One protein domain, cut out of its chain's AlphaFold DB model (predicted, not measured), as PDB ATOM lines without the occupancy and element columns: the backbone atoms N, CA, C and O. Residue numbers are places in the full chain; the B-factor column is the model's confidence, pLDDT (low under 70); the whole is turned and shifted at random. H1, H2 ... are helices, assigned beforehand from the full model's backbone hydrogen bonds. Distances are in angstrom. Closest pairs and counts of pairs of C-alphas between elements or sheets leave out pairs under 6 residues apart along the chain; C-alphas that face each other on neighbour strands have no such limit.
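This is residues 4 to 120 of the 284 residues of an uncharacterized protein of Thermococci archaeon (UniProt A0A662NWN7). What does the model look like? One long helix, H4, makes the spine of an elongated shape, with H6 running alongside its middle, where residues 61 to 71 of H4 touch it, with H5 next to H6 and close to H4 at Val 72, and with the helical hairpin of H2 and H3 by the residue 51 end of H4. The short H1 is off to one side, close to the first residues of H6. What is it made of, and how large is it? The 117 printed residues hold six named helices, H1 to H6 in chain order, and no named strand, and the class is all helix. The whole is only just compact, close to loose, with a radius of gyration of the C-alphas of 16.1 A and spans of 52 by 28 by 19 A.

Where do the first helices lie? H1 is residues 4 to 8, with C-alpha 4 at (59.580, 52.326, -2.379), and H2 is residues 18 to 24. H3 is residues 30 to 43 and 20.1 A long. Which helix is the longest? H4, residues 51 to 78, measures 40.9 A from C-alpha 51 at (48.769, 56.919, 2.693) to its last C-alpha. What follows it? H5 is residues 88 to 101, 20.2 A long, and H6 is residues 107 to 120, 19.6 A long, ending with C-alpha 120 at (53.984, 40.075, -23.976).

What is beside H1? It touches no helix; it is close to H6 but not clearly touching, the closest C-alphas being those of Lys 4 and Ser 108, 7.3 A apart. How do H2 and H3 meet H4? H2 and H3 are a helical hairpin, touching at a shallow tilt of 25 degrees, with the C-alphas of Trp 23 and Leu 33 closest at 6.8 A. H3, with residues 34 to 38 alone, touches H4 at a steep tilt of 55 degrees, opposite ways, closest at the C-alphas of Glu 34 and Val 51, 6.4 A. How do the last three helices stand? H4, H5 and H6 are an up and down bundle, each helix running against the one before it; H4 touches H6 at a shallow tilt of 26 degrees, with the C-alphas of Leu 68 and Ile 118 closest at 5.5 A. H4 and H5 are close but not clearly touching, closest at the C-alphas of Val 72 and Tyr 90, 7.0 A. H5 and H6, a helical hairpin, only just touch, with 3 pairs of C-alphas within 8 A, those of Tyr 100 and Tyr 110 closest at 6.8 A. Are the helix backbones complete? In H1 to H6 every O i to N i+4 pair is within hydrogen-bond range.

How far does it reach? The two C-alphas farthest apart are those of Gly 45 and Asn 80, at 53.2 A. Is there a cut or a long link? The printed part has no cut, and no link is long. Where is confidence low? Residues 4 to 17 and 80 to 87 have pLDDT under 70; the mean of the printed part is 81.2.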
ATOM      1  N   LYS A   4      58.383  53.134  -2.116       63.84
ATOM      2  CA  LYS A   4      59.580  52.326  -2.379       63.84
ATOM      3  C   LYS A   4      60.558  52.320  -1.197       63.84
ATOM      4  O   LYS A   4      61.054  51.260  -0.820       63.84
ATOM      5  N   ASP A   5      60.795  53.477  -0.577       66.00
ATOM      6  CA  ASP A   5      61.681  53.597   0.594       66.00
ATOM      7  C   ASP A   5      61.097  52.873   1.810       66.00
ATOM      8  O   ASP A   5      61.799  52.199   2.565       66.00
ATOM      9  N   LEU A   6      59.779  52.983   1.972       66.81
ATOM     10  CA  LEU A   6      59.033  52.308   3.020       66.81
ATOM     11  C   LEU A   6      59.081  50.775   2.841       66.81
ATOM     12  O   LEU A   6      59.254  50.058   3.828       66.81
ATOM     13  N   TRP A   7      59.028  50.267   1.605       67.56
ATOM     14  CA  TRP A   7      59.105  48.831   1.312       67.56
ATOM     15  C   TRP A   7      60.479  48.243   1.618       67.56
ATOM     16  O   TRP A   7      60.597  47.290   2.387       67.56
ATOM     17  N   HIS A   8      61.542  48.856   1.095       67.00
ATOM     18  CA  HIS A   8      62.909  48.379   1.322       67.00
ATOM     19  C   HIS A   8      63.360  48.480   2.786       67.00
ATOM     20  O   HIS A   8      64.305  47.800   3.181       67.00
ATOM     21  N   SER A   9      62.672  49.276   3.609       66.00
ATOM     22  CA  SER A   9      62.911  49.318   5.055       66.00
ATOM     23  C   SER A   9      62.397  48.078   5.808       66.00
ATOM     24  O   SER A   9      62.630  47.964   7.010       66.00
ATOM     25  N   GLY A  10      61.672  47.167   5.140       60.03
ATOM     26  CA  GLY A  10      61.014  46.003   5.749       60.03
ATOM     27  C   GLY A  10      59.786  46.357   6.596       60.03
ATOM     28  O   GLY A  10      59.040  45.471   7.007       60.03
ATOM     29  N   LYS A  11      59.533  47.654   6.813       59.31
ATOM     30  CA  LYS A  11      58.415  48.171   7.609       59.31
ATOM     31  C   LYS A  11      57.074  48.191   6.867       59.31
ATOM     32  O   LYS A  11      56.092  48.623   7.452       59.31
ATOM     33  N   LEU A  12      57.020  47.749   5.605       59.88
ATOM     34  CA  LEU A  12      55.779  47.628   4.825       59.88
ATOM     35  C   LEU A  12      55.410  46.204   4.414       59.88
ATOM     36  O   LEU A  12      54.349  46.030   3.819       59.88
ATOM     37  N   ASN A  13      56.207  45.184   4.737       58.09
ATOM     38  CA  ASN A  13      55.858  43.810   4.347       58.09
ATOM     39  C   ASN A  13      54.491  43.378   4.923       58.09
ATOM     40  O   ASN A  13      53.819  42.539   4.339       58.09
ATOM     41  N   TRP A  14      54.045  43.995   6.030       56.66
ATOM     42  CA  TRP A  14      52.720  43.795   6.633       56.66
ATOM     43  C   TRP A  14      51.619  44.712   6.076       56.66
ATOM     44  O   TRP A  14      50.444  44.439   6.317       56.66
ATOM     45  N   ILE A  15      51.961  45.799   5.363       56.81
ATOM     46  CA  ILE A  15      50.962  46.669   4.715       56.81
ATOM     47  C   ILE A  15      50.240  45.889   3.629       56.81
ATOM     48  O   ILE A  15      49.052  46.083   3.457       56.81
ATOM     49  N   LYS A  16      50.893  44.914   3.000       61.06
ATOM     50  CA  LYS A  16      50.277  43.913   2.122       61.06
ATOM     51  C   LYS A  16      49.604  42.786   2.915       61.06
ATOM     52  O   LYS A  16      49.964  41.624   2.800       61.06
ATOM     53  N   GLY A  17      48.683  43.166   3.794       65.62
ATOM     54  CA  GLY A  17      47.990  42.268   4.713       65.62
ATOM     55  C   GLY A  17      46.536  41.994   4.335       65.62
ATOM     56  O   GLY A  17      46.039  42.393   3.280       65.62
ATOM     57  N   GLU A  18      45.838  41.345   5.265       74.38
ATOM     58  CA  GLU A  18      44.409  41.019   5.204       74.38
ATOM     59  C   GLU A  18      43.534  42.236   4.846       74.38
ATOM     60  O   GLU A  18      42.492  42.084   4.222       74.38
ATOM     61  N   GLU A  19      43.957  43.457   5.185       83.44
ATOM     62  CA  GLU A  19      43.180  44.673   4.931       83.44
ATOM     63  C   GLU A  19      43.140  45.087   3.462       83.44
ATOM     64  O   GLU A  19      42.088  45.508   2.987       83.44
ATOM     65  N   PHE A  20      44.232  44.917   2.711       80.94
ATOM     66  CA  PHE A  20      44.173  45.141   1.264       80.94
ATOM     67  C   PHE A  20      43.339  44.072   0.580       80.94
ATOM     68  O   PHE A  20      42.614  44.395  -0.349       80.94
ATOM     69  N   LEU A  21      43.384  42.824   1.055       81.75
ATOM     70  CA  LEU A  21      42.515  41.768   0.537       81.75
ATOM     71  C   LEU A  21      41.037  42.079   0.806       81.75
ATOM     72  O   LEU A  21      40.229  41.937  -0.104       81.75
ATOM     73  N   LYS A  22      40.705  42.582   2.002       86.75
ATOM     74  CA  LYS A  22      39.354  43.058   2.351       86.75
ATOM     75  C   LYS A  22      38.907  44.230   1.487       86.75
ATOM     76  O   LYS A  22      37.752  44.303   1.086       86.75
ATOM     77  N   TRP A  23      39.804  45.161   1.185       88.44
ATOM     78  CA  TRP A  23      39.476  46.266   0.290       88.44
ATOM     79  C   TRP A  23      39.301  45.785  -1.158       88.44
ATOM     80  O   TRP A  23      38.306  46.121  -1.796       88.44
ATOM     81  N   LYS A  24      40.189  44.905  -1.648       84.25
ATOM     82  CA  LYS A  24      40.076  44.249  -2.963       84.25
ATOM     83  C   LYS A  24      38.773  43.450  -3.105       84.25
ATOM     84  O   LYS A  24      38.180  43.449  -4.181       84.25
ATOM     85  N   SER A  25      38.325  42.772  -2.044       86.00
ATOM     86  CA  SER A  25      37.066  42.011  -2.022       86.00
ATOM     87  C   SER A  25      35.822  42.888  -1.831       86.00
ATOM     88  O   SER A  25      34.703  42.396  -1.987       86.00
ATOM     89  N   GLY A  26      35.996  44.179  -1.529       88.56
ATOM     90  CA  GLY A  26      34.912  45.126  -1.260       88.56
ATOM     91  C   GLY A  26      34.311  45.017   0.146       88.56
ATOM     92  O   GLY A  26      33.249  45.583   0.395       88.56
ATOM     93  N   GLU A  27      34.956  44.299   1.068       91.62
ATOM     94  CA  GLU A  27      34.544  44.193   2.475       91.62
ATOM     95  C   GLU A  27      34.750  45.496   3.258       91.62
ATOM     96  O   GLU A  27      34.011  45.765   4.205       91.62
ATOM     97  N   ILE A  28      35.741  46.303   2.870       91.50
ATOM     98  CA  ILE A  28      35.973  47.648   3.408       91.50
ATOM     99  C   ILE A  28      36.092  48.656   2.267       91.50
ATOM    100  O   ILE A  28      36.524  48.311   1.166       91.50
ATOM    101  N   ASP A  29      35.721  49.906   2.528       91.44
ATOM    102  CA  ASP A  29      35.877  50.995   1.568       91.44
ATOM    103  C   ASP A  29      37.261  51.666   1.668       91.44
ATOM    104  O   ASP A  29      38.110  51.316   2.493       91.44
ATOM    105  N   ARG A  30      37.505  52.619   0.763       88.94
ATOM    106  CA  ARG A  30      38.774  53.349   0.666       88.94
ATOM    107  C   ARG A  30      39.075  54.159   1.929       88.94
ATOM    108  O   ARG A  30      40.230  54.207   2.343       88.94
ATOM    109  N   ASP A  31      38.065  54.796   2.515       90.62
ATOM    110  CA  ASP A  31      38.239  55.677   3.672       90.62
ATOM    111  C   ASP A  31      38.595  54.856   4.918       90.62
ATOM    112  O   ASP A  31      39.489  55.225   5.685       90.62
ATOM    113  N   GLU A  32      37.961  53.694   5.074       90.75
ATOM    114  CA  GLU A  32      38.271  52.732   6.126       90.75
ATOM    115  C   GLU A  32      39.671  52.129   5.950       90.75
ATOM    116  O   GLU A  32      40.431  52.048   6.921       90.75
ATOM    117  N   LEU A  33      40.074  51.780   4.720       89.62
ATOM    118  CA  LEU A  33      41.446  51.347   4.440       89.62
ATOM    119  C   LEU A  33      42.460  52.450   4.782       89.62
ATOM    120  O   LEU A  33      43.457  52.182   5.455       89.62
ATOM    121  N   GLU A  34      42.208  53.693   4.363       90.38
ATOM    122  CA  GLU A  34      43.089  54.834   4.630       90.38
ATOM    123  C   GLU A  34      43.269  55.058   6.137       90.38
ATOM    124  O   GLU A  34      44.397  55.231   6.612       90.38
ATOM    125  N   ARG A  35      42.178  54.977   6.908       90.12
ATOM    126  CA  ARG A  35      42.206  55.063   8.372       90.12
ATOM    127  C   ARG A  35      43.059  53.955   8.989       90.12
ATOM    128  O   ARG A  35      43.944  54.250   9.795       90.12
ATOM    129  N   ILE A  36      42.834  52.698   8.597       88.81
ATOM    130  CA  ILE A  36      43.584  51.553   9.130       88.81
ATOM    131  C   ILE A  36      45.081  51.688   8.820       88.81
ATOM    132  O   ILE A  36      45.923  51.444   9.690       88.81
ATOM    133  N   LEU A  37      45.432  52.102   7.600       86.50
ATOM    134  CA  LEU A  37      46.825  52.278   7.198       86.50
ATOM    135  C   LEU A  37      47.513  53.395   7.982       86.50
ATOM    136  O   LEU A  37      48.627  53.180   8.459       86.50
ATOM    137  N   ARG A  38      46.848  54.544   8.174       87.56
ATOM    138  CA  ARG A  38      47.364  55.642   9.008       87.56
ATOM    139  C   ARG A  38      47.656  55.164  10.430       87.56
ATOM    140  O   ARG A  38      48.780  55.317  10.898       87.56
ATOM    141  N   GLU A  39      46.697  54.500  11.077       87.62
ATOM    142  CA  GLU A  39      46.861  54.000  12.451       87.62
ATOM    143  C   GLU A  39      48.024  53.011  12.586       87.62
ATOM    144  O   GLU A  39      48.774  53.049  13.565       87.62
ATOM    145  N   LYS A  40      48.192  52.103  11.618       83.81
ATOM    146  CA  LYS A  40      49.293  51.136  11.660       83.81
ATOM    147  C   LYS A  40      50.652  51.793  11.385       83.81
ATOM    148  O   LYS A  40      51.620  51.478  12.073       83.81
ATOM    149  N   LEU A  41      50.729  52.727  10.434       82.75
ATOM    150  CA  LEU A  41      51.950  53.486  10.136       82.75
ATOM    151  C   LEU A  41      52.407  54.324  11.337       82.75
ATOM    152  O   LEU A  41      53.593  54.325  11.669       82.75
ATOM    153  N   GLU A  42      51.469  54.965  12.037       84.81
ATOM    154  CA  GLU A  42      51.746  55.712  13.267       84.81
ATOM    155  C   GLU A  42      52.320  54.814  14.374       84.81
ATOM    156  O   GLU A  42      53.296  55.194  15.025       84.81
ATOM    157  N   ARG A  43      51.783  53.596  14.558       83.69
ATOM    158  CA  ARG A  43      52.299  52.618  15.541       83.69
ATOM    159  C   ARG A  43      53.732  52.169  15.251       83.69
ATOM    160  O   ARG A  43      54.494  51.953  16.187       83.69
ATOM    161  N   GLU A  44      54.105  52.075  13.977       77.50
ATOM    162  CA  GLU A  44      55.468  51.749  13.524       77.50
ATOM    163  C   GLU A  44      56.420  52.965  13.535       77.50
ATOM    164  O   GLU A  44      57.586  52.877  13.124       77.50
ATOM    165  N   GLY A  45      55.940  54.123  14.006       79.38
ATOM    166  CA  GLY A  45      56.710  55.363  14.086       79.38
ATOM    167  C   GLY A  45      56.972  56.010  12.725       79.38
ATOM    168  O   GLY A  45      57.952  56.739  12.571       79.38
ATOM    169  N   ILE A  46      56.132  55.731  11.726       77.88
ATOM    170  CA  ILE A  46      56.241  56.263  10.366       77.88
ATOM    171  C   ILE A  46      55.202  57.373  10.181       77.88
ATOM    172  O   ILE A  46      54.112  57.151   9.666       77.88
ATOM    173  N   LEU A  47      55.557  58.584  10.606       75.25
ATOM    174  CA  LEU A  47      54.639  59.731  10.622       75.25
ATOM    175  C   LEU A  47      54.574  60.489   9.281       75.25
ATOM    176  O   LEU A  47      53.593  61.174   9.012       75.25
ATOM    177  N   ASP A  48      55.581  60.321   8.417       77.56
ATOM    178  CA  ASP A  48      55.719  61.047   7.140       77.56
ATOM    179  C   ASP A  48      55.322  60.200   5.911       77.56
ATOM    180  O   ASP A  48      55.820  60.416   4.795       77.56
ATOM    181  N   ALA A  49      54.519  59.152   6.109       77.00
ATOM    182  CA  ALA A  49      54.024  58.311   5.023       77.00
ATOM    183  C   ALA A  49      52.759  58.915   4.399       77.00
ATOM    184  O   ALA A  49      51.788  59.211   5.092       77.00
ATOM    185  N   ASP A  50      52.761  59.063   3.074       84.31
ATOM    186  CA  ASP A  50      51.589  59.502   2.318       84.31
ATOM    187  C   ASP A  50      50.698  58.295   1.996       84.31
ATOM    188  O   ASP A  50      50.920  57.573   1.024       84.31
ATOM    189  N   VAL A  51      49.698  58.051   2.844       84.88
ATOM    190  CA  VAL A  51      48.769  56.919   2.693       84.88
ATOM    191  C   VAL A  51      47.954  57.012   1.406       84.88
ATOM    192  O   VAL A  51      47.720  55.992   0.761       84.88
ATOM    193  N   SER A  52      47.580  58.222   0.988       85.38
ATOM    194  CA  SER A  52      46.844  58.426  -0.261       85.38
ATOM    195  C   SER A  52      47.664  57.970  -1.462       85.38
ATOM    196  O   SER A  52      47.130  57.301  -2.344       85.38
ATOM    197  N   GLN A  53      48.967  58.265  -1.467       83.75
ATOM    198  CA  GLN A  53      49.876  57.793  -2.511       83.75
ATOM    199  C   GLN A  53      50.007  56.261  -2.515       83.75
ATOM    200  O   GLN A  53      50.059  55.663  -3.588       83.75
ATOM    201  N   ILE A  54      50.036  55.621  -1.341       83.31
ATOM    202  CA  ILE A  54      50.091  54.154  -1.218       83.31
ATOM    203  C   ILE A  54      48.840  53.510  -1.825       83.31
ATOM    204  O   ILE A  54      48.954  52.569  -2.607       83.31
ATOM    205  N   ILE A  55      47.656  54.025  -1.482       85.81
ATOM    206  CA  ILE A  55      46.383  53.515  -2.007       85.81
ATOM    207  C   ILE A  55      46.319  53.710  -3.521       85.81
ATOM    208  O   ILE A  55      46.004  52.765  -4.233       85.81
ATOM    209  N   GLN A  56      46.685  54.892  -4.024       87.50
ATOM    210  CA  GLN A  56      46.685  55.165  -5.463       87.50
ATOM    211  C   GLN A  56      47.595  54.196  -6.233       87.50
ATOM    212  O   GLN A  56      47.212  53.677  -7.277       87.50
ATOM    213  N   TRP A  57      48.794  53.923  -5.716       85.44
ATOM    214  CA  TRP A  57      49.699  52.946  -6.324       85.44
ATOM    215  C   TRP A  57      49.081  51.550  -6.392       85.44
ATOM    216  O   TRP A  57      49.265  50.833  -7.374       85.44
ATOM    217  N   GLU A  58      48.339  51.161  -5.361       86.38
ATOM    218  CA  GLU A  58      47.654  49.879  -5.362       86.38
ATOM    219  C   GLU A  58      46.477  49.839  -6.344       86.38
ATOM    220  O   GLU A  58      46.302  48.834  -7.028       86.38
ATOM    221  N   GLU A  59      45.706  50.923  -6.466       89.19
ATOM    222  CA  GLU A  59      44.656  51.057  -7.488       89.19
ATOM    223  C   GLU A  59      45.237  50.882  -8.902       89.19
ATOM    224  O   GLU A  59      44.678  50.158  -9.727       89.19
ATOM    225  N   GLU A  60      46.397  51.488  -9.174       91.38
ATOM    226  CA  GLU A  60      47.096  51.350 -10.456       91.38
ATOM    227  C   GLU A  60      47.543  49.902 -10.722       91.38
ATOM    228  O   GLU A  60      47.417  49.405 -11.845       91.38
ATOM    229  N   LEU A  61      48.032  49.197  -9.698       90.00
ATOM    230  CA  LEU A  61      48.417  47.788  -9.811       90.00
ATOM    231  C   LEU A  61      47.209  46.874 -10.016       90.00
ATOM    232  O   LEU A  61      47.266  45.976 -10.856       90.00
ATOM    233  N   LEU A  62      46.105  47.135  -9.320       88.56
ATOM    234  CA  LEU A  62      44.842  46.422  -9.500       88.56
ATOM    235  C   LEU A  62      44.294  46.559 -10.919       88.56
ATOM    236  O   LEU A  62      43.837  45.580 -11.512       88.56
ATOM    237  N   GLU A  63      44.375  47.754 -11.497       93.69
ATOM    238  CA  GLU A  63      43.960  47.966 -12.880       93.69
ATOM    239  C   GLU A  63      44.856  47.195 -13.862       93.69
ATOM    240  O   GLU A  63      44.355  46.564 -14.799       93.69
ATOM    241  N   LYS A  64      46.174  47.158 -13.627       94.38
ATOM    242  CA  LYS A  64      47.094  46.326 -14.420       94.38
ATOM    243  C   LYS A  64      46.788  44.831 -14.275       94.38
ATOM    244  O   LYS A  64      46.747  44.132 -15.287       94.38
ATOM    245  N   GLU A  65      46.527  44.340 -13.063       92.25
ATOM    246  CA  GLU A  65      46.102  42.953 -12.812       92.25
ATOM    247  C   GLU A  65      44.824  42.616 -13.589       92.25
ATOM    248  O   GLU A  65      44.753  41.582 -14.256       92.25
ATOM    249  N   ARG A  66      43.829  43.511 -13.570       92.50
ATOM    250  CA  ARG A  66      42.574  43.351 -14.315       92.50
ATOM    251  C   ARG A  66      42.818  43.250 -15.821       92.50
ATOM    252  O   ARG A  66      42.277  42.356 -16.472       92.50
ATOM    253  N   ILE A  67      43.646  44.137 -16.379       94.56
ATOM    254  CA  ILE A  67      44.039  44.095 -17.796       94.56
ATOM    255  C   ILE A  67      44.736  42.769 -18.120       94.56
ATOM    256  O   ILE A  67      44.422  42.148 -19.135       94.56
ATOM    257  N   LEU A  68      45.660  42.327 -17.264       92.81
ATOM    258  CA  LEU A  68      46.398  41.082 -17.454       92.81
ATOM    259  C   LEU A  68      45.467  39.862 -17.450       92.81
ATOM    260  O   LEU A  68      45.573  39.026 -18.343       92.81
ATOM    261  N   ARG A  69      44.525  39.782 -16.502       90.19
ATOM    262  CA  ARG A  69      43.542  38.686 -16.427       90.19
ATOM    263  C   ARG A  69      42.651  38.622 -17.671       90.19
ATOM    264  O   ARG A  69      42.416  37.533 -18.187       90.19
ATOM    265  N   ASN A  70      42.227  39.769 -18.203       90.44
ATOM    266  CA  ASN A  70      41.472  39.807 -19.460       90.44
ATOM    267  C   ASN A  70      42.304  39.277 -20.639       90.44
ATOM    268  O   ASN A  70      41.822  38.449 -21.402       90.44
ATOM    269  N   LEU A  71      43.570  39.693 -20.751       91.38
ATOM    270  CA  LEU A  71      44.467  39.213 -21.811       91.38
ATOM    271  C   LEU A  71      44.750  37.713 -21.710       91.38
ATOM    272  O   LEU A  71      44.865  37.043 -22.730       91.38
ATOM    273  N   VAL A  72      44.866  37.185 -20.491       88.31
ATOM    274  CA  VAL A  72      44.993  35.746 -20.238       88.31
ATOM    275  C   VAL A  72      43.780  35.001 -20.786       88.31
ATOM    276  O   VAL A  72      43.960  34.022 -21.513       88.31
ATOM    277  N   SER A  73      42.575  35.499 -20.496       85.69
ATOM    278  CA  SER A  73      41.324  34.931 -20.999       85.69
ATOM    279  C   SER A  73      41.255  34.972 -22.532       85.69
ATOM    280  O   SER A  73      41.040  33.934 -23.159       85.69
ATOM    281  N   ASP A  74      41.555  36.120 -23.150       86.25
ATOM    282  CA  ASP A  74      41.615  36.263 -24.614       86.25
ATOM    283  C   ASP A  74      42.624  35.286 -25.242       86.25
ATOM    284  O   ASP A  74      42.326  34.601 -26.223       86.25
ATOM    285  N   HIS A  75      43.821  35.182 -24.657       85.25
ATOM    286  CA  HIS A  75      44.863  34.265 -25.116       85.25
ATOM    287  C   HIS A  75      44.403  32.800 -25.035       85.25
ATOM    288  O   HIS A  75      44.677  32.014 -25.944       85.25
ATOM    289  N   ALA A  76      43.669  32.434 -23.978       80.94
ATOM    290  CA  ALA A  76      43.193  31.068 -23.767       80.94
ATOM    291  C   ALA A  76      42.163  30.685 -24.833       80.94
ATOM    292  O   ALA A  76      42.248  29.595 -25.410       80.94
ATOM    293  N   MET A  77      41.252  31.615 -25.145       80.25
ATOM    294  CA  MET A  77      40.278  31.457 -26.226       80.25
ATOM    295  C   MET A  77      40.969  31.263 -27.580       80.25
ATOM    296  O   MET A  77      40.668  30.304 -28.284       80.25
ATOM    297  N   LEU A  78      41.950  32.106 -27.917       76.56
ATOM    298  CA  LEU A  78      42.706  32.018 -29.177       76.56
ATOM    299  C   LEU A  78      43.565  30.748 -29.291       76.56
ATOM    300  O   LEU A  78      43.888  30.277 -30.385       76.56
ATOM    301  N   CYS A  79      43.960  30.166 -28.163       72.69
ATOM    302  CA  CYS A  79      44.657  28.886 -28.143       72.69
ATOM    303  C   CYS A  79      43.711  27.676 -28.171       72.69
ATOM    304  O   CYS A  79      44.205  26.547 -28.180       72.69
ATOM    305  N   ASN A  80      42.385  27.879 -28.202       67.69
ATOM    306  CA  ASN A  80      41.371  26.825 -28.065       67.69
ATOM    307  C   ASN A  80      41.628  25.912 -26.850       67.69
ATOM    308  O   ASN A  80      41.344  24.710 -26.871       67.69
ATOM    309  N   LEU A  81      42.199  26.471 -25.780       57.84
ATOM    310  CA  LEU A  81      42.440  25.732 -24.551       57.84
ATOM    311  C   LEU A  81      41.112  25.630 -23.804       57.84
ATOM    312  O   LEU A  81      40.572  26.630 -23.346       57.84
ATOM    313  N   GLN A  82      40.581  24.411 -23.667       43.81
ATOM    314  CA  GLN A  82      39.345  24.182 -22.906       43.81
ATOM    315  C   GLN A  82      39.500  24.437 -21.398       43.81
ATOM    316  O   GLN A  82      38.499  24.513 -20.691       43.81
ATOM    317  N   GLU A  83      40.731  24.583 -20.897       47.31
ATOM    318  CA  GLU A  83      41.013  24.884 -19.494       47.31
ATOM    319  C   GLU A  83      42.210  25.842 -19.379       47.31
ATOM    320  O   GLU A  83      43.328  25.506 -19.778       47.31
ATOM    321  N   GLU A  84      41.999  26.997 -18.737       48.69
ATOM    322  CA  GLU A  84      43.040  27.959 -18.321       48.69
ATOM    323  C   GLU A  84      44.119  27.315 -17.415       48.69
ATOM    324  O   GLU A  84      45.177  27.881 -17.172       48.69
ATOM    325  N   SER A  85      43.894  26.101 -16.904       48.34
ATOM    326  CA  SER A  85      44.751  25.436 -15.914       48.34
ATOM    327  C   SER A  85      46.011  24.760 -16.479       48.34
ATOM    328  O   SER A  85      46.838  24.279 -15.698       48.34
ATOM    329  N   ARG A  86      46.171  24.680 -17.810       50.78
ATOM    330  CA  ARG A  86      47.236  23.874 -18.447       50.78
ATOM    331  C   ARG A  86      48.373  24.669 -19.081       50.78
ATOM    332  O   ARG A  86      49.401  24.060 -19.375       50.78
ATOM    333  N   ASP A  87      48.226  25.978 -19.278       66.75
ATOM    334  CA  ASP A  87      49.316  26.795 -19.819       66.75
ATOM    335  C   ASP A  87      50.314  27.162 -18.700       66.75
ATOM    336  O   ASP A  87      49.917  27.751 -17.685       66.75
ATOM    337  N   PRO A  88      51.609  26.826 -18.848       70.75
ATOM    338  CA  PRO A  88      52.644  27.224 -17.900       70.75
ATOM    339  C   PRO A  88      52.674  28.730 -17.601       70.75
ATOM    340  O   PRO A  88      52.941  29.092 -16.454       70.75
ATOM    341  N   ILE A  89      52.355  29.588 -18.581       76.62
ATOM    342  CA  ILE A  89      52.346  31.048 -18.404       76.62
ATOM    343  C   ILE A  89      51.287  31.466 -17.381       76.62
ATOM    344  O   ILE A  89      51.555  32.289 -16.507       76.62
ATOM    345  N   TYR A  90      50.082  30.899 -17.446       80.94
ATOM    346  CA  TYR A  90      48.995  31.289 -16.542       80.94
ATOM    347  C   TYR A  90      49.297  30.908 -15.101       80.94
ATOM    348  O   TYR A  90      49.045  31.682 -14.177       80.94
ATOM    349  N   LYS A  91      49.918  29.741 -14.915       82.62
ATOM    350  CA  LYS A  91      50.388  29.314 -13.602       82.62
ATOM    351  C   LYS A  91      51.472  30.247 -13.056       82.62
ATOM    352  O   LYS A  91      51.451  30.553 -11.868       82.62
ATOM    353  N   GLU A  92      52.400  30.703 -13.894       85.56
ATOM    354  CA  GLU A  92      53.438  31.667 -13.504       85.56
ATOM    355  C   GLU A  92      52.847  33.031 -13.108       85.56
ATOM    356  O   GLU A  92      53.243  33.606 -12.090       85.56
ATOM    357  N   ILE A  93      51.854  33.517 -13.860       87.62
ATOM    358  CA  ILE A  93      51.125  34.751 -13.545       87.62
ATOM    359  C   ILE A  93      50.436  34.646 -12.191       87.62
ATOM    360  O   ILE A  93      50.648  35.508 -11.342       87.62
ATOM    361  N   GLU A  94      49.672  33.582 -11.961       87.94
ATOM    362  CA  GLU A  94      48.942  33.411 -10.706       87.94
ATOM    363  C   GLU A  94      49.895  33.254  -9.508       87.94
ATOM    364  O   GLU A  94      49.661  33.841  -8.454       87.94
ATOM    365  N   LEU A  95      51.023  32.551  -9.674       89.06
ATOM    366  CA  LEU A  95      52.067  32.483  -8.644       89.06
ATOM    367  C   LEU A  95      52.661  33.861  -8.329       89.06
ATOM    368  O   LEU A  95      52.859  34.182  -7.160       89.06
ATOM    369  N   SER A  96      52.911  34.685  -9.348       89.31
ATOM    370  CA  SER A  96      53.466  36.031  -9.159       89.31
ATOM    371  C   SER A  96      52.486  36.962  -8.440       89.31
ATOM    372  O   SER A  96      52.901  37.711  -7.556       89.31
ATOM    373  N   ILE A  97      51.188  36.873  -8.761       88.19
ATOM    374  CA  ILE A  97      50.117  37.595  -8.055       88.19
ATOM    375  C   ILE A  97      50.097  37.174  -6.580       88.19
ATOM    376  O   ILE A  97      50.163  38.019  -5.690       88.19
ATOM    377  N   GLN A  98      50.102  35.868  -6.299       87.69
ATOM    378  CA  GLN A  98      50.087  35.353  -4.927       87.69
ATOM    379  C   GLN A  98      51.332  35.746  -4.125       87.69
ATOM    380  O   GLN A  98      51.227  36.067  -2.941       87.69
ATOM    381  N   SER A  99      52.516  35.721  -4.739       88.00
ATOM    382  CA  SER A  99      53.749  36.171  -4.088       88.00
ATOM    383  C   SER A  99      53.714  37.671  -3.786       88.00
ATOM    384  O   SER A  99      54.156  38.086  -2.713       88.00
ATOM    385  N   TYR A 100      53.130  38.493  -4.664       85.69
ATOM    386  CA  TYR A 100      52.899  39.908  -4.367       85.69
ATOM    387  C   TYR A 100      51.922  40.108  -3.200       85.69
ATOM    388  O   TYR A 100      52.194  40.893  -2.292       85.69
ATOM    389  N   GLU A 101      50.816  39.363  -3.171       82.62
ATOM    390  CA  GLU A 101      49.809  39.444  -2.103       82.62
ATOM    391  C   GLU A 101      50.328  38.980  -0.737       82.62
ATOM    392  O   GLU A 101      49.889  39.491   0.288       82.62
ATOM    393  N   LYS A 102      51.308  38.070  -0.709       81.94
ATOM    394  CA  LYS A 102      52.027  37.661   0.514       81.94
ATOM    395  C   LYS A 102      53.134  38.634   0.930       81.94
ATOM    396  O   LYS A 102      53.801  38.406   1.938       81.94
ATOM    397  N   GLY A 103      53.366  39.681   0.141       76.56
ATOM    398  CA  GLY A 103      54.438  40.645   0.347       76.56
ATOM    399  C   GLY A 103      55.846  40.089   0.112       76.56
ATOM    400  O   GLY A 103      56.814  40.608   0.663       76.56
ATOM    401  N   GLU A 104      55.979  39.039  -0.702       83.25
ATOM    402  CA  GLU A 104      57.270  38.437  -1.068       83.25
ATOM    403  C   GLU A 104      57.989  39.242  -2.166       83.25
ATOM    404  O   GLU A 104      59.211  39.155  -2.297       83.25
ATOM    405  N   ILE A 105      57.243  40.036  -2.945       82.81
ATOM    406  CA  ILE A 105      57.747  40.815  -4.085       82.81
ATOM    407  C   ILE A 105      57.491  42.310  -3.849       82.81
ATOM    408  O   ILE A 105      56.379  42.683  -3.469       82.81
ATOM    409  N   PRO A 106      58.478  43.190  -4.110       81.31
ATOM    410  CA  PRO A 106      58.265  44.629  -4.068       81.31
ATOM    411  C   PRO A 106      57.213  45.124  -5.071       81.31
ATOM    412  O   PRO A 106      57.214  44.678  -6.218       81.31
ATOM    413  N   PRO A 107      56.395  46.129  -4.710       81.19
ATOM    414  CA  PRO A 107      55.430  46.743  -5.621       81.19
ATOM    415  C   PRO A 107      56.032  47.257  -6.932       81.19
ATOM    416  O   PRO A 107      55.400  47.141  -7.976       81.19
ATOM    417  N   SER A 108      57.260  47.793  -6.909       84.62
ATOM    418  CA  SER A 108      57.956  48.215  -8.135       84.62
ATOM    419  C   SER A 108      58.241  47.040  -9.062       84.62
ATOM    420  O   SER A 108      57.948  47.102 -10.250       84.62
ATOM    421  N   ASP A 109      58.771  45.956  -8.501       88.38
ATOM    422  CA  ASP A 109      59.205  44.785  -9.259       88.38
ATOM    423  C   ASP A 109      57.988  44.030  -9.800       88.38
ATOM    424  O   ASP A 109      58.009  43.510 -10.915       88.38
ATOM    425  N   TYR A 110      56.898  44.027  -9.028       90.06
ATOM    426  CA  TYR A 110      55.611  43.507  -9.455       90.06
ATOM    427  C   TYR A 110      54.969  44.368 -10.552       90.06
ATOM    428  O   TYR A 110      54.495  43.823 -11.544       90.06
ATOM    429  N   SER A 111      55.021  45.701 -10.449       90.62
ATOM    430  CA  SER A 111      54.566  46.608 -11.518       90.62
ATOM    431  C   SER A 111      55.318  46.356 -12.827       90.62
ATOM    432  O   SER A 111      54.693  46.191 -13.877       90.62
ATOM    433  N   ASP A 112      56.650  46.244 -12.757       92.81
ATOM    434  CA  ASP A 112      57.506  45.931 -13.905       92.81
ATOM    435  C   ASP A 112      57.180  44.547 -14.486       92.81
ATOM    436  O   ASP A 112      57.157  44.356 -15.705       92.81
ATOM    437  N   TYR A 113      56.907  43.564 -13.623       93.19
ATOM    438  CA  TYR A 113      56.442  42.244 -14.036       93.19
ATOM    439  C   TYR A 113      55.111  42.323 -14.796       93.19
ATOM    440  O   TYR A 113      55.031  41.809 -15.915       93.19
ATOM    441  N   LEU A 114      54.102  43.005 -14.241       94.94
ATOM    442  CA  LEU A 114      52.798  43.183 -14.880       94.94
ATOM    443  C   LEU A 114      52.941  43.862 -16.245       94.94
ATOM    444  O   LEU A 114      52.391  43.369 -17.226       94.94
ATOM    445  N   ASP A 115      53.724  44.939 -16.346       94.94
ATOM    446  CA  ASP A 115      53.926  45.658 -17.610       94.94
ATOM    447  C   ASP A 115      54.574  44.776 -18.682       94.94
ATOM    448  O   ASP A 115      54.144  44.782 -19.843       94.94
ATOM    449  N   ARG A 116      55.576  43.970 -18.302       93.69
ATOM    450  CA  ARG A 116      56.199  43.001 -19.215       93.69
ATOM    451  C   ARG A 116      55.199  41.946 -19.675       93.69
ATOM    452  O   ARG A 116      55.095  41.718 -20.879       93.69
ATOM    453  N   MET A 117      54.439  41.352 -18.758       92.81
ATOM    454  CA  MET A 117      53.472  40.303 -19.095       92.81
ATOM    455  C   MET A 117      52.308  40.827 -19.937       92.81
ATOM    456  O   MET A 117      51.922  40.187 -20.913       92.81
ATOM    457  N   ILE A 118      51.798  42.025 -19.639       94.88
ATOM    458  CA  ILE A 118      50.765  42.692 -20.442       94.88
ATOM    459  C   ILE A 118      51.279  42.949 -21.858       94.88
ATOM    460  O   ILE A 118      50.585  42.656 -22.833       94.88
ATOM    461  N   LYS A 119      52.492  43.504 -21.996       93.75
ATOM    462  CA  LYS A 119      53.102  43.744 -23.310       93.75
ATOM    463  C   LYS A 119      53.255  42.433 -24.077       93.75
ATOM    464  O   LYS A 119      52.889  42.375 -25.251       93.75
ATOM    465  N   ARG A 120      53.754  41.397 -23.405       91.31
ATOM    466  CA  ARG A 120      53.984  40.075 -23.976       91.31
ATOM    467  C   ARG A 120      52.696  39.441 -24.493       91.31
ATOM    468  O   ARG A 120      52.604  39.149 -25.682       91.31
TER     469      ARG A 120